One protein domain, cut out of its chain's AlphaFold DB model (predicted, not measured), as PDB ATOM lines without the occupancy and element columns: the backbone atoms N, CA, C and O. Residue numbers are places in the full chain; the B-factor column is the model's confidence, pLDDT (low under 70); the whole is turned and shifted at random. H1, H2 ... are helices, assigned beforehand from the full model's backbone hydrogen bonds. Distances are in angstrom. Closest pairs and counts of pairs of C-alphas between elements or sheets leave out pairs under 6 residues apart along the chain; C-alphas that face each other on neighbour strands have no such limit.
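AT A GLANCE: This is residues 4 to 94 of the 94 residues of the protein "tRNA synthetases class I family protein" of Chlamydia psittaci 01DC11 (UniProt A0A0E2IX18). One long helix, H3, has two short helices, H1 and H2, gathered by its first part, while H4 sits alone beyond its other end. The printed part, 91 residues, is all helix, with four named helices, H1 to H4 in chain order. It is an extended rod of 73 by 34 by 17 A, radius of gyration of the C-alphas 22.4 A.

IN THESE COORDINATES: H1, residues 11 to 18, 10.5 A long, begins at C-alpha 11 (-23.726, -52.009, 52.762). H2 is residues 20 to 30, 15.7 A, and H3 residues 41 to 70, 39.7 A. H4, residues 84 to 93, 14.6 A, ends at C-alpha 93 (13.743, -27.183, 32.608).

HOW THE PARTS SIT: H1 and H2 are close but not clearly touching; their closest C-alphas, Val 15 and Ile 23, are 6.4 A apart. H1 and H3 are near each other. H2 touches residues 44 to 48 of H3 alone, closest C-alphas Phe 26 and Leu 44, 6.6 A. H4 is apart from the others. Every O i to N i+4 pair is within hydrogen-bond range in H1, H2 and H4, and 20 of 26 in H3.

THE WHOLE: The printed part has no cut. The link from H3 to H4 is long. Residue 94 has pLDDT under 70.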
ATOM      1  N   SER A   4     -36.609 -48.068  62.168       85.81
ATOM      2  CA  SER A   4     -38.067 -48.001  62.352       85.81
ATOM      3  C   SER A   4     -38.812 -47.443  61.139       85.81
ATOM      4  O   SER A   4     -39.984 -47.748  60.957       85.81
ATOM      5  N   LYS A   5     -38.139 -46.639  60.303       84.06
ATOM      6  CA  LYS A   5     -38.702 -46.090  59.059       84.06
ATOM      7  C   LYS A   5     -38.391 -46.955  57.831       84.06
ATOM      8  O   LYS A   5     -38.800 -46.593  56.737       84.06
ATOM      9  N   GLY A   6     -37.642 -48.052  57.995       81.38
ATOM     10  CA  GLY A   6     -37.278 -48.963  56.908       81.38
ATOM     11  C   GLY A   6     -36.357 -48.363  55.840       81.38
ATOM     12  O   GLY A   6     -36.217 -48.946  54.777       81.38
ATOM     13  N   ASN A   7     -35.728 -47.209  56.097       83.31
ATOM     14  CA  ASN A   7     -34.877 -46.507  55.126       83.31
ATOM     15  C   ASN A   7     -33.385 -46.601  55.477       83.31
ATOM     16  O   ASN A   7     -32.635 -45.629  55.359       83.31
ATOM     17  N   VAL A   8     -32.974 -47.753  56.003       85.94
ATOM     18  CA  VAL A   8     -31.561 -48.065  56.231       85.94
ATOM     19  C   VAL A   8     -30.994 -48.651  54.952       85.94
ATOM     20  O   VAL A   8     -31.593 -49.541  54.360       85.94
ATOM     21  N   ILE A   9     -29.836 -48.145  54.552       86.81
ATOM     22  CA  ILE A   9     -29.072 -48.698  53.445       86.81
ATOM     23  C   ILE A   9     -28.123 -49.744  54.015       86.81
ATOM     24  O   ILE A   9     -27.288 -49.431  54.865       86.81
ATOM     25  N   GLU A  10     -28.279 -50.990  53.575       88.62
ATOM     26  CA  GLU A  10     -27.381 -52.067  53.969       88.62
ATOM     27  C   GLU A  10     -26.159 -52.104  53.039       88.62
ATOM     28  O   GLU A  10     -26.315 -52.178  51.819       88.62
ATOM     29  N   PRO A  11     -24.930 -52.067  53.582       88.19
ATOM     30  CA  PRO A  11     -23.726 -52.009  52.762       88.19
ATOM     31  C   PRO A  11     -23.404 -53.340  52.074       88.19
ATOM     32  O   PRO A  11     -22.841 -53.326  50.985       88.19
ATOM     33  N   ILE A  12     -23.761 -54.485  52.673       93.88
ATOM     34  CA  ILE A  12     -23.437 -55.808  52.113       93.88
ATOM     35  C   ILE A  12     -24.126 -56.019  50.752       93.88
ATOM     36  O   ILE A  12     -23.406 -56.255  49.782       93.88
ATOM     37  N   PRO A  13     -25.455 -55.830  50.613       93.81
ATOM     38  CA  PRO A  13     -26.115 -55.955  49.313       93.81
ATOM     39  C   PRO A  13     -25.578 -54.986  48.253       93.81
ATOM     40  O   PRO A  13     -25.529 -55.320  47.071       93.81
ATOM     41  N   LEU A  14     -25.160 -53.781  48.656       93.50
ATOM     42  CA  LEU A  14     -24.558 -52.818  47.732       93.50
ATOM     43  C   LEU A  14     -23.212 -53.301  47.200       93.50
ATOM     44  O   LEU A  14     -22.964 -53.214  46.000       93.50
ATOM     45  N   VAL A  15     -22.360 -53.828  48.076       96.00
ATOM     46  CA  VAL A  15     -21.057 -54.376  47.688       96.00
ATOM     47  C   VAL A  15     -21.224 -55.609  46.802       96.00
ATOM     48  O   VAL A  15     -20.517 -55.730  45.808       96.00
ATOM     49  N   GLU A  16     -22.178 -56.489  47.107       96.50
ATOM     50  CA  GLU A  16     -22.481 -57.658  46.270       96.50
ATOM     51  C   GLU A  16     -22.979 -57.264  44.874       96.50
ATOM     52  O   GLU A  16     -22.660 -57.931  43.891       96.50
ATOM     53  N   LYS A  17     -23.743 -56.169  44.773       95.56
ATOM     54  CA  LYS A  17     -24.325 -55.706  43.509       95.56
ATOM     55  C   LYS A  17     -23.359 -54.892  42.648       95.56
ATOM     56  O   LYS A  17     -23.376 -55.044  41.429       95.56
ATOM     57  N   TYR A  18     -22.581 -54.001  43.256       95.19
ATOM     58  CA  TYR A  18     -21.780 -53.003  42.535       95.19
ATOM     59  C   TYR A  18     -20.272 -53.212  42.646       95.19
ATOM     60  O   TYR A  18     -19.548 -52.677  41.816       95.19
ATOM     61  N   GLY A  19     -19.807 -53.989  43.623       96.06
ATOM     62  CA  GLY A  19     -18.389 -54.169  43.920       96.06
ATOM     63  C   GLY A  19     -17.893 -53.263  45.051       96.06
ATOM     64  O   GLY A  19     -18.437 -52.198  45.345       96.06
ATOM     65  N   ALA A  20     -16.867 -53.731  45.765       97.06
ATOM     66  CA  ALA A  20     -16.368 -53.054  46.962       97.06
ATOM     67  C   ALA A  20     -15.636 -51.739  46.643       97.06
ATOM     68  O   ALA A  20     -15.708 -50.791  47.426       97.06
ATOM     69  N   GLU A  21     -14.920 -51.676  45.518       96.69
ATOM     70  CA  GLU A  21     -14.155 -50.487  45.127       96.69
ATOM     71  C   GLU A  21     -15.072 -49.379  44.620       96.69
ATOM     72  O   GLU A  21     -14.881 -48.216  44.957       96.69
ATOM     73  N   GLU A  22     -16.123 -49.744  43.898       96.44
ATOM     74  CA  GLU A  22     -17.148 -48.857  43.369       96.44
ATOM     75  C   GLU A  22     -17.903 -48.170  44.509       96.44
ATOM     76  O   GLU A  22     -18.058 -46.947  44.518       96.44
ATOM     77  N   ILE A  23     -18.302 -48.940  45.525       96.31
ATOM     78  CA  ILE A  23     -18.964 -48.397  46.714       96.31
ATOM     79  C   ILE A  23     -18.022 -47.488  47.514       96.31
ATOM     80  O   ILE A  23     -18.438 -46.409  47.947       96.31
ATOM     81  N   LYS A  24     -16.746 -47.867  47.678       95.31
ATOM     82  CA  LYS A  24     -15.744 -47.001  48.324       95.31
ATOM     83  C   LYS A  24     -15.544 -45.700  47.554       95.31
ATOM     84  O   LYS A  24     -15.594 -44.631  48.161       95.31
ATOM     85  N   TYR A  25     -15.365 -45.785  46.239       96.50
ATOM     86  CA  TYR A  25     -15.210 -44.627  45.367       96.50
ATOM     87  C   TYR A  25     -16.407 -43.687  45.502       96.50
ATOM     88  O   TYR A  25     -16.226 -42.503  45.789       96.50
ATOM     89  N   PHE A  26     -17.627 -44.213  45.388       95.81
ATOM     90  CA  PHE A  26     -18.847 -43.422  45.509       95.81
ATOM     91  C   PHE A  26     -18.906 -42.653  46.832       95.81
ATOM     92  O   PHE A  26     -19.010 -41.431  46.832       95.81
ATOM     93  N   PHE A  27     -18.773 -43.337  47.969       93.25
ATOM     94  CA  PHE A  27     -18.859 -42.649  49.255       93.25
ATOM     95  C   PHE A  27     -17.699 -41.670  49.478       93.25
ATOM     96  O   PHE A  27     -17.922 -40.589  50.013       93.25
ATOM     97  N   SER A  28     -16.487 -41.991  49.020       93.62
ATOM     98  CA  SER A  28     -15.338 -41.082  49.142       93.62
ATOM     99  C   SER A  28     -15.435 -39.831  48.261       93.62
ATOM    100  O   SER A  28     -14.886 -38.796  48.618       93.62
ATOM    101  N   SER A  29     -16.128 -39.921  47.122       93.56
ATOM    102  CA  SER A  29     -16.254 -38.827  46.150       93.56
ATOM    103  C   SER A  29     -17.477 -37.943  46.387       93.56
ATOM    104  O   SER A  29     -17.441 -36.766  46.045       93.56
ATOM    105  N   GLN A  30     -18.558 -38.495  46.948       93.62
ATOM    106  CA  GLN A  30     -19.831 -37.780  47.083       93.62
ATOM    107  C   GLN A  30     -20.077 -37.200  48.480       93.62
ATOM    108  O   GLN A  30     -20.887 -36.283  48.627       93.62
ATOM    109  N   ILE A  31     -19.416 -37.721  49.518       90.44
ATOM    110  CA  ILE A  31     -19.607 -37.228  50.885       90.44
ATOM    111  C   ILE A  31     -18.762 -35.970  51.101       90.44
ATOM    112  O   ILE A  31     -17.536 -36.005  51.018       90.44
ATOM    113  N   ASN A  32     -19.423 -34.870  51.461       84.81
ATOM    114  CA  ASN A  32     -18.757 -33.686  51.996       84.81
ATOM    115  C   ASN A  32     -18.534 -33.857  53.502       84.81
ATOM    116  O   ASN A  32     -19.419 -34.331  54.205       84.81
ATOM    117  N   ILE A  33     -17.371 -33.443  54.006       83.62
ATOM    118  CA  ILE A  33     -17.043 -33.573  55.438       83.62
ATOM    119  C   ILE A  33     -17.910 -32.636  56.295       83.62
ATOM    120  O   ILE A  33     -18.273 -32.983  57.416       83.62
ATOM    121  N   ASP A  34     -18.267 -31.472  55.752       89.69
ATOM    122  CA  ASP A  34     -18.929 -30.406  56.509       89.69
ATOM    123  C   ASP A  34     -20.458 -30.542  56.573       89.69
ATOM    124  O   ASP A  34     -21.099 -29.850  57.359       89.69
ATOM    125  N   ASN A  35     -21.056 -31.398  55.735       88.12
ATOM    126  CA  ASN A  35     -22.507 -31.502  55.595       88.12
ATOM    127  C   ASN A  35     -22.970 -32.953  55.472       88.12
ATOM    128  O   ASN A  35     -22.308 -33.786  54.856       88.12
ATOM    129  N   ASP A  36     -24.174 -33.219  55.975       88.44
ATOM    130  CA  ASP A  36     -24.818 -34.518  55.825       88.44
ATOM    131  C   ASP A  36     -25.049 -34.871  54.348       88.44
ATOM    132  O   ASP A  36     -25.488 -34.052  53.535       88.44
ATOM    133  N   PHE A  37     -24.818 -36.140  54.018       88.69
ATOM    134  CA  PHE A  37     -25.054 -36.693  52.690       88.69
ATOM    135  C   PHE A  37     -26.343 -37.526  52.649       88.69
ATOM    136  O   PHE A  37     -26.600 -38.358  53.522       88.69
ATOM    137  N   SER A  38     -27.145 -37.336  51.597       89.25
ATOM    138  CA  SER A  38     -28.346 -38.135  51.328       89.25
ATOM    139  C   SER A  38     -28.085 -39.133  50.204       89.25
ATOM    140  O   SER A  38     -27.833 -38.751  49.066       89.25
ATOM    141  N   TYR A  39     -28.172 -40.421  50.530       90.75
ATOM    142  CA  TYR A  39     -27.969 -41.509  49.577       90.75
ATOM    143  C   TYR A  39     -29.143 -41.674  48.595       90.75
ATOM    144  O   TYR A  39     -30.305 -41.548  48.982       90.75
ATOM    145  N   SER A  40     -28.824 -42.044  47.351       92.12
ATOM    146  CA  SER A  40     -29.764 -42.511  46.324       92.12
ATOM    147  C   SER A  40     -29.082 -43.546  45.423       92.12
ATOM    148  O   SER A  40     -27.961 -43.311  44.964       92.12
ATOM    149  N   ASP A  41     -29.763 -44.659  45.126       92.94
ATOM    150  CA  ASP A  41     -29.304 -45.657  44.145       92.94
ATOM    151  C   ASP A  41     -29.107 -45.043  42.750       92.94
ATOM    152  O   ASP A  41     -28.175 -45.400  42.032       92.94
ATOM    153  N   GLU A  42     -29.964 -44.095  42.364       96.06
ATOM    154  CA  GLU A  42     -29.857 -43.400  41.080       96.06
ATOM    155  C   GLU A  42     -28.576 -42.562  41.020       96.06
ATOM    156  O   GLU A  42     -27.844 -42.609  40.032       96.06
ATOM    157  N   LEU A  43     -28.260 -41.850  42.107       96.00
ATOM    158  CA  LEU A  43     -27.025 -41.075  42.202       96.00
ATOM    159  C   LEU A  43     -25.796 -41.991  42.152       96.00
ATOM    160  O   LEU A  43     -24.850 -41.685  41.433       96.00
ATOM    161  N   LEU A  44     -25.831 -43.129  42.856       95.88
ATOM    162  CA  LEU A  44     -24.777 -44.145  42.800       95.88
ATOM    163  C   LEU A  44     -24.522 -44.603  41.364       95.88
ATOM    164  O   LEU A  44     -23.397 -44.512  40.879       95.88
ATOM    165  N   VAL A  45     -25.566 -45.045  40.665       97.25
ATOM    166  CA  VAL A  45     -25.449 -45.522  39.283       97.25
ATOM    167  C   VAL A  45     -24.936 -44.419  38.355       97.25
ATOM    168  O   VAL A  45     -24.062 -44.677  37.529       97.25
ATOM    169  N   ASN A  46     -25.427 -43.188  38.505       98.12
ATOM    170  CA  ASN A  46     -25.003 -42.062  37.675       98.12
ATOM    171  C   ASN A  46     -23.524 -41.713  37.876       98.12
ATOM    172  O   ASN A  46     -22.812 -41.528  36.890       98.12
ATOM    173  N   VAL A  47     -23.047 -41.674  39.124       97.62
ATOM    174  CA  VAL A  47     -21.636 -41.402  39.445       97.62
ATOM    175  C   VAL A  47     -20.734 -42.501  38.898       97.62
ATOM    176  O   VAL A  47     -19.770 -42.203  38.196       97.62
ATOM    177  N   LEU A  48     -21.060 -43.774  39.143       97.62
ATOM    178  CA  LEU A  48     -20.248 -44.889  38.644       97.62
ATOM    179  C   LEU A  48     -20.200 -44.912  37.109       97.62
ATOM    180  O   LEU A  48     -19.132 -45.089  36.521       97.62
ATOM    181  N   ASN A  49     -21.332 -44.673  36.445       97.94
ATOM    182  CA  ASN A  49     -21.379 -44.623  34.986       97.94
ATOM    183  C   ASN A  49     -20.611 -43.427  34.418       97.94
ATOM    184  O   ASN A  49     -19.883 -43.579  33.441       97.94
ATOM    185  N   SER A  50     -20.778 -42.237  34.995       98.12
ATOM    186  CA  SER A  50     -20.109 -41.024  34.522       98.12
ATOM    187  C   SER A  50     -18.598 -41.106  34.737       98.12
ATOM    188  O   SER A  50     -17.816 -40.990  33.792       98.12
ATOM    189  N   ASP A  51     -18.176 -41.358  35.970       97.88
ATOM    190  CA  ASP A  51     -16.779 -41.188  36.351       97.88
ATOM    191  C   ASP A  51     -15.946 -42.414  35.995       97.88
ATOM    192  O   ASP A  51     -14.868 -42.291  35.406       97.88
ATOM    193  N   LEU A  52     -16.448 -43.608  36.319       97.00
ATOM    194  CA  LEU A  52     -15.673 -44.833  36.153       97.00
ATOM    195  C   LEU A  52     -15.826 -45.410  34.753       97.00
ATOM    196  O   LEU A  52     -14.819 -45.688  34.113       97.00
ATOM    197  N   ALA A  53     -17.047 -45.569  34.240       95.88
ATOM    198  CA  ALA A  53     -17.233 -46.131  32.901       95.88
ATOM    199  C   ALA A  53     -16.925 -45.107  31.794       95.88
ATOM    200  O   ALA A  53     -16.039 -45.325  30.961       95.88
ATOM    201  N   ASN A  54     -17.634 -43.975  31.785       97.81
ATOM    202  CA  ASN A  54     -17.606 -43.032  30.670       97.81
ATOM    203  C   ASN A  54     -16.337 -42.184  30.616       97.81
ATOM    204  O   ASN A  54     -15.883 -41.862  29.518       97.81
ATOM    205  N   ASN A  55     -15.753 -41.839  31.761       97.12
ATOM    206  CA  ASN A  55     -14.518 -41.066  31.797       97.12
ATOM    207  C   ASN A  55     -13.306 -41.993  31.893       97.12
ATOM    208  O   ASN A  55     -12.600 -42.193  30.899       97.12
ATOM    209  N   PHE A  56     -13.068 -42.590  33.062       97.44
ATOM    210  CA  PHE A  56     -11.844 -43.348  33.309       97.44
ATOM    211  C   PHE A  56     -11.729 -44.599  32.427       97.44
ATOM    212  O   PHE A  56     -10.699 -44.816  31.787       97.44
ATOM    213  N   GLY A  57     -12.796 -45.386  32.318       97.81
ATOM    214  CA  GLY A  57     -12.842 -46.612  31.526       97.81
ATOM    215  C   GLY A  57     -12.640 -46.345  30.038       97.81
ATOM    216  O   GLY A  57     -11.851 -47.026  29.382       97.81
ATOM    217  N   ASN A  58     -13.274 -45.303  29.498       98.25
ATOM    218  CA  ASN A  58     -13.039 -44.891  28.115       98.25
ATOM    219  C   ASN A  58     -11.616 -44.377  27.889       98.25
ATOM    220  O   ASN A  58     -11.025 -44.692  26.854       98.25
ATOM    221  N   LEU A  59     -11.049 -43.611  28.825       98.00
ATOM    222  CA  LEU A  59      -9.656 -43.177  28.740       98.00
ATOM    223  C   LEU A  59      -8.716 -44.386  28.719       98.00
ATOM    224  O   LEU A  59      -7.903 -44.504  27.804       98.00
ATOM    225  N   LEU A  60      -8.872 -45.309  29.668       97.88
ATOM    226  CA  LEU A  60      -8.071 -46.525  29.761       97.88
ATOM    227  C   LEU A  60      -8.163 -47.347  28.474       97.88
ATOM    228  O   LEU A  60      -7.138 -47.698  27.894       97.88
ATOM    229  N   ASN A  61      -9.377 -47.587  27.973       97.12
ATOM    230  CA  ASN A  61      -9.591 -48.313  26.723       97.12
ATOM    231  C   ASN A  61      -8.887 -47.645  25.537       97.12
ATOM    232  O   ASN A  61      -8.256 -48.326  24.725       97.12
ATOM    233  N   ARG A  62      -8.956 -46.313  25.431       96.19
ATOM    234  CA  ARG A  62      -8.268 -45.564  24.368       96.19
ATOM    235  C   ARG A  62      -6.754 -45.667  24.498       96.19
ATOM    236  O   ARG A  62      -6.094 -45.906  23.490       96.19
ATOM    237  N   VAL A  63      -6.212 -45.534  25.707       94.25
ATOM    238  CA  VAL A  63      -4.770 -45.645  25.966       94.25
ATOM    239  C   VAL A  63      -4.271 -47.049  25.639       94.25
ATOM    240  O   VAL A  63      -3.320 -47.189  24.875       94.25
ATOM    241  N   VAL A  64      -4.942 -48.092  26.130       93.12
ATOM    242  CA  VAL A  64      -4.583 -49.492  25.852       93.12
ATOM    243  C   VAL A  64      -4.634 -49.776  24.352       93.12
ATOM    244  O   VAL A  64      -3.702 -50.360  23.797       93.12
ATOM    245  N   LYS A  65      -5.687 -49.319  23.665       93.44
ATOM    246  CA  LYS A  65      -5.802 -49.456  22.209       93.44
ATOM    247  C   LYS A  65      -4.651 -48.754  21.490       93.44
ATOM    248  O   LYS A  65      -4.044 -49.346  20.603       93.44
ATOM    249  N   MET A  66      -4.348 -47.518  21.875       90.50
ATOM    250  CA  MET A  66      -3.278 -46.724  21.280       90.50
ATOM    251  C   MET A  66      -1.914 -47.404  21.459       90.50
ATOM    252  O   MET A  66      -1.182 -47.554  20.487       90.50
ATOM    253  N   VAL A  67      -1.597 -47.884  22.665       87.69
ATOM    254  CA  VAL A  67      -0.352 -48.620  22.940       87.69
ATOM    255  C   VAL A  67      -0.251 -49.871  22.066       87.69
ATOM    256  O   VAL A  67       0.760 -50.071  21.401       87.69
ATOM    257  N   ASN A  68      -1.313 -50.675  22.000       87.19
ATOM    258  CA  ASN A  68      -1.283 -51.947  21.278       87.19
ATOM    259  C   ASN A  68      -1.290 -51.799  19.749       87.19
ATOM    260  O   ASN A  68      -0.780 -52.673  19.053       87.19
ATOM    261  N   GLN A  69      -1.904 -50.741  19.209       88.75
ATOM    262  CA  GLN A  69      -2.131 -50.605  17.763       88.75
ATOM    263  C   GLN A  69      -1.242 -49.559  17.095       88.75
ATOM    264  O   GLN A  69      -0.912 -49.704  15.922       88.75
ATOM    265  N   SER A  70      -0.876 -48.497  17.809       87.06
ATOM    266  CA  SER A  70      -0.146 -47.359  17.239       87.06
ATOM    267  C   SER A  70       1.341 -47.372  17.585       87.06
ATOM    268  O   SER A  70       2.120 -46.703  16.914       87.06
ATOM    269  N   PHE A  71       1.750 -48.148  18.593       78.25
ATOM    270  CA  PHE A  71       3.123 -48.185  19.087       78.25
ATOM    271  C   PHE A  71       3.697 -49.607  19.060       78.25
ATOM    272  O   PHE A  71       3.997 -50.191  20.098       78.25
ATOM    273  N   SER A  72       3.886 -50.160  17.856       74.44
ATOM    274  CA  SER A  72       4.438 -51.514  17.637       74.44
ATOM    275  C   SER A  72       5.776 -51.733  18.355       74.44
ATOM    276  O   SER A  72       6.036 -52.807  18.883       74.44
ATOM    277  N   ASN A  73       6.595 -50.680  18.402       73.06
ATOM    278  CA  ASN A  73       7.752 -50.538  19.270       73.06
ATOM    279  C   ASN A  73       7.540 -49.220  20.022       73.06
ATOM    280  O   ASN A  73       7.667 -48.161  19.411       73.06
ATOM    281  N   GLY A  74       7.143 -49.279  21.298       70.06
ATOM    282  CA  GLY A  74       6.905 -48.097  22.138       70.06
ATOM    283  C   GLY A  74       7.988 -47.024  21.995       70.06
ATOM    284  O   GLY A  74       9.147 -47.335  21.708       70.06
ATOM    285  N   THR A  75       7.624 -45.756  22.192       71.25
ATOM    286  CA  THR A  75       8.599 -44.663  22.150       71.25
ATOM    287  C   THR A  75       9.662 -44.894  23.221       71.25
ATOM    288  O   THR A  75       9.365 -45.078  24.401       71.25
ATOM    289  N   LYS A  76      10.925 -44.923  22.798       74.69
ATOM    290  CA  LYS A  76      12.072 -44.957  23.700       74.69
ATOM    291  C   LYS A  76      12.715 -43.587  23.674       74.69
ATOM    292  O   LYS A  76      12.921 -43.029  22.599       74.69
ATOM    293  N   TYR A  77      13.020 -43.063  24.855       79.81
ATOM    294  CA  TYR A  77      13.887 -41.903  24.949       79.81
ATOM    295  C   TYR A  77      15.261 -42.278  24.383       79.81
ATOM    296  O   TYR A  77      15.860 -43.266  24.811       79.81
ATOM    297  N   ASP A  78      15.725 -41.504  23.407       83.44
ATOM    298  CA  ASP A  78      17.049 -41.635  22.816       83.44
ATOM    299  C   ASP A  78      17.753 -40.281  22.892       83.44
ATOM    300  O   ASP A  78      17.523 -39.383  22.084       83.44
ATOM    301  N   GLU A  79      18.630 -40.146  23.885       82.56
ATOM    302  CA  GLU A  79      19.436 -38.945  24.114       82.56
ATOM    303  C   GLU A  79      20.305 -38.579  22.900       82.56
ATOM    304  O   GLU A  79      20.651 -37.416  22.695       82.56
ATOM    305  N   LYS A  80      20.639 -39.559  22.051       85.75
ATOM    306  CA  LYS A  80      21.461 -39.334  20.856       85.75
ATOM    307  C   LYS A  80      20.651 -38.794  19.680       85.75
ATOM    308  O   LYS A  80      21.249 -38.295  18.730       85.75
ATOM    309  N   ASN A  81      19.321 -38.866  19.741       85.50
ATOM    310  CA  ASN A  81      18.422 -38.496  18.651       85.50
ATOM    311  C   ASN A  81      17.365 -37.467  19.089       85.50
ATOM    312  O   ASN A  81      16.174 -37.614  18.817       85.50
ATOM    313  N   LEU A  82      17.810 -36.421  19.789       88.31
ATOM    314  CA  LEU A  82      16.949 -35.326  20.230       88.31
ATOM    315  C   LEU A  82      16.618 -34.375  19.077       88.31
ATOM    316  O   LEU A  82      17.518 -33.818  18.431       88.31
ATOM    317  N   GLN A  83      15.326 -34.122  18.886       89.38
ATOM    318  CA  GLN A  83      14.843 -33.056  18.021       89.38
ATOM    319  C   GLN A  83      15.134 -31.687  18.643       89.38
ATOM    320  O   GLN A  83      15.449 -31.540  19.825       89.38
ATOM    321  N   GLU A  84      15.025 -30.642  17.831       91.56
ATOM    322  CA  GLU A  84      15.291 -29.276  18.279       91.56
ATOM    323  C   GLU A  84      14.305 -28.815  19.360       91.56
ATOM    324  O   GLU A  84      14.699 -28.140  20.310       91.56
ATOM    325  N   ILE A  85      13.048 -29.273  19.282       89.75
ATOM    326  CA  ILE A  85      12.047 -29.053  20.332       89.75
ATOM    327  C   ILE A  85      12.465 -29.700  21.660       89.75
ATOM    328  O   ILE A  85      12.374 -29.046  22.697       89.75
ATOM    329  N   ASP A  86      13.014 -30.919  21.632       87.88
ATOM    330  CA  ASP A  86      13.460 -31.624  22.838       87.88
ATOM    331  C   ASP A  86      14.592 -30.847  23.518       87.88
ATOM    332  O   ASP A  86      14.564 -30.606  24.723       87.88
ATOM    333  N   LYS A  87      15.562 -30.368  22.727       91.00
ATOM    334  CA  LYS A  87      16.685 -29.549  23.215       91.00
ATOM    335  C   LYS A  87      16.217 -28.224  23.820       91.00
ATOM    336  O   LYS A  87      16.782 -27.778  24.817       91.00
ATOM    337  N   ASN A  88      15.206 -27.593  23.226       92.56
ATOM    338  CA  ASN A  88      14.643 -26.342  23.733       92.56
ATOM    339  C   ASN A  88      13.903 -26.546  25.060       92.56
ATOM    340  O   ASN A  88      14.055 -25.728  25.962       92.56
ATOM    341  N   ILE A  89      13.164 -27.649  25.207       88.56
ATOM    342  CA  ILE A  89      12.521 -28.021  26.474       88.56
ATOM    343  C   ILE A  89      13.577 -28.304  27.548       88.56
ATOM    344  O   ILE A  89      13.453 -27.794  28.659       88.56
ATOM    345  N   TYR A  90      14.645 -29.040  27.221       86.44
ATOM    346  CA  TYR A  90      15.735 -29.304  28.168       86.44
ATOM    347  C   TYR A  90      16.342 -28.015  28.732       86.44
ATOM    348  O   TYR A  90      16.492 -27.923  29.942       86.44
ATOM    349  N   LYS A  91      16.596 -27.005  27.890       89.88
ATOM    350  CA  LYS A  91      17.108 -25.684  28.318       89.88
ATOM    351  C   LYS A  91      16.130 -24.853  29.155       89.88
ATOM    352  O   LYS A  91      16.531 -23.859  29.748       89.88
ATOM    353  N   LEU A  92      14.835 -25.159  29.094       89.12
ATOM    354  CA  LEU A  92      13.813 -24.465  29.883       89.12
ATOM    355  C   LEU A  92      13.641 -25.100  31.265       89.12
ATOM    356  O   LEU A  92      13.222 -24.417  32.195       89.12
ATOM    357  N   ILE A  93      13.916 -26.401  31.378       83.12
ATOM    358  CA  ILE A  93      13.743 -27.183  32.608       83.12
ATOM    359  C   ILE A  93      15.048 -27.258  33.420       83.12
ATOM    360  O   ILE A  93      14.982 -27.309  34.648       83.12
ATOM    361  N   PHE A  94      16.207 -27.246  32.755       69.50
ATOM    362  CA  PHE A  94      17.551 -27.307  33.342       69.50
ATOM    363  C   PHE A  94      18.403 -26.122  32.883       69.50
ATOM    364  O   PHE A  94      19.196 -25.632  33.718       69.50
TER     365      PHE A  94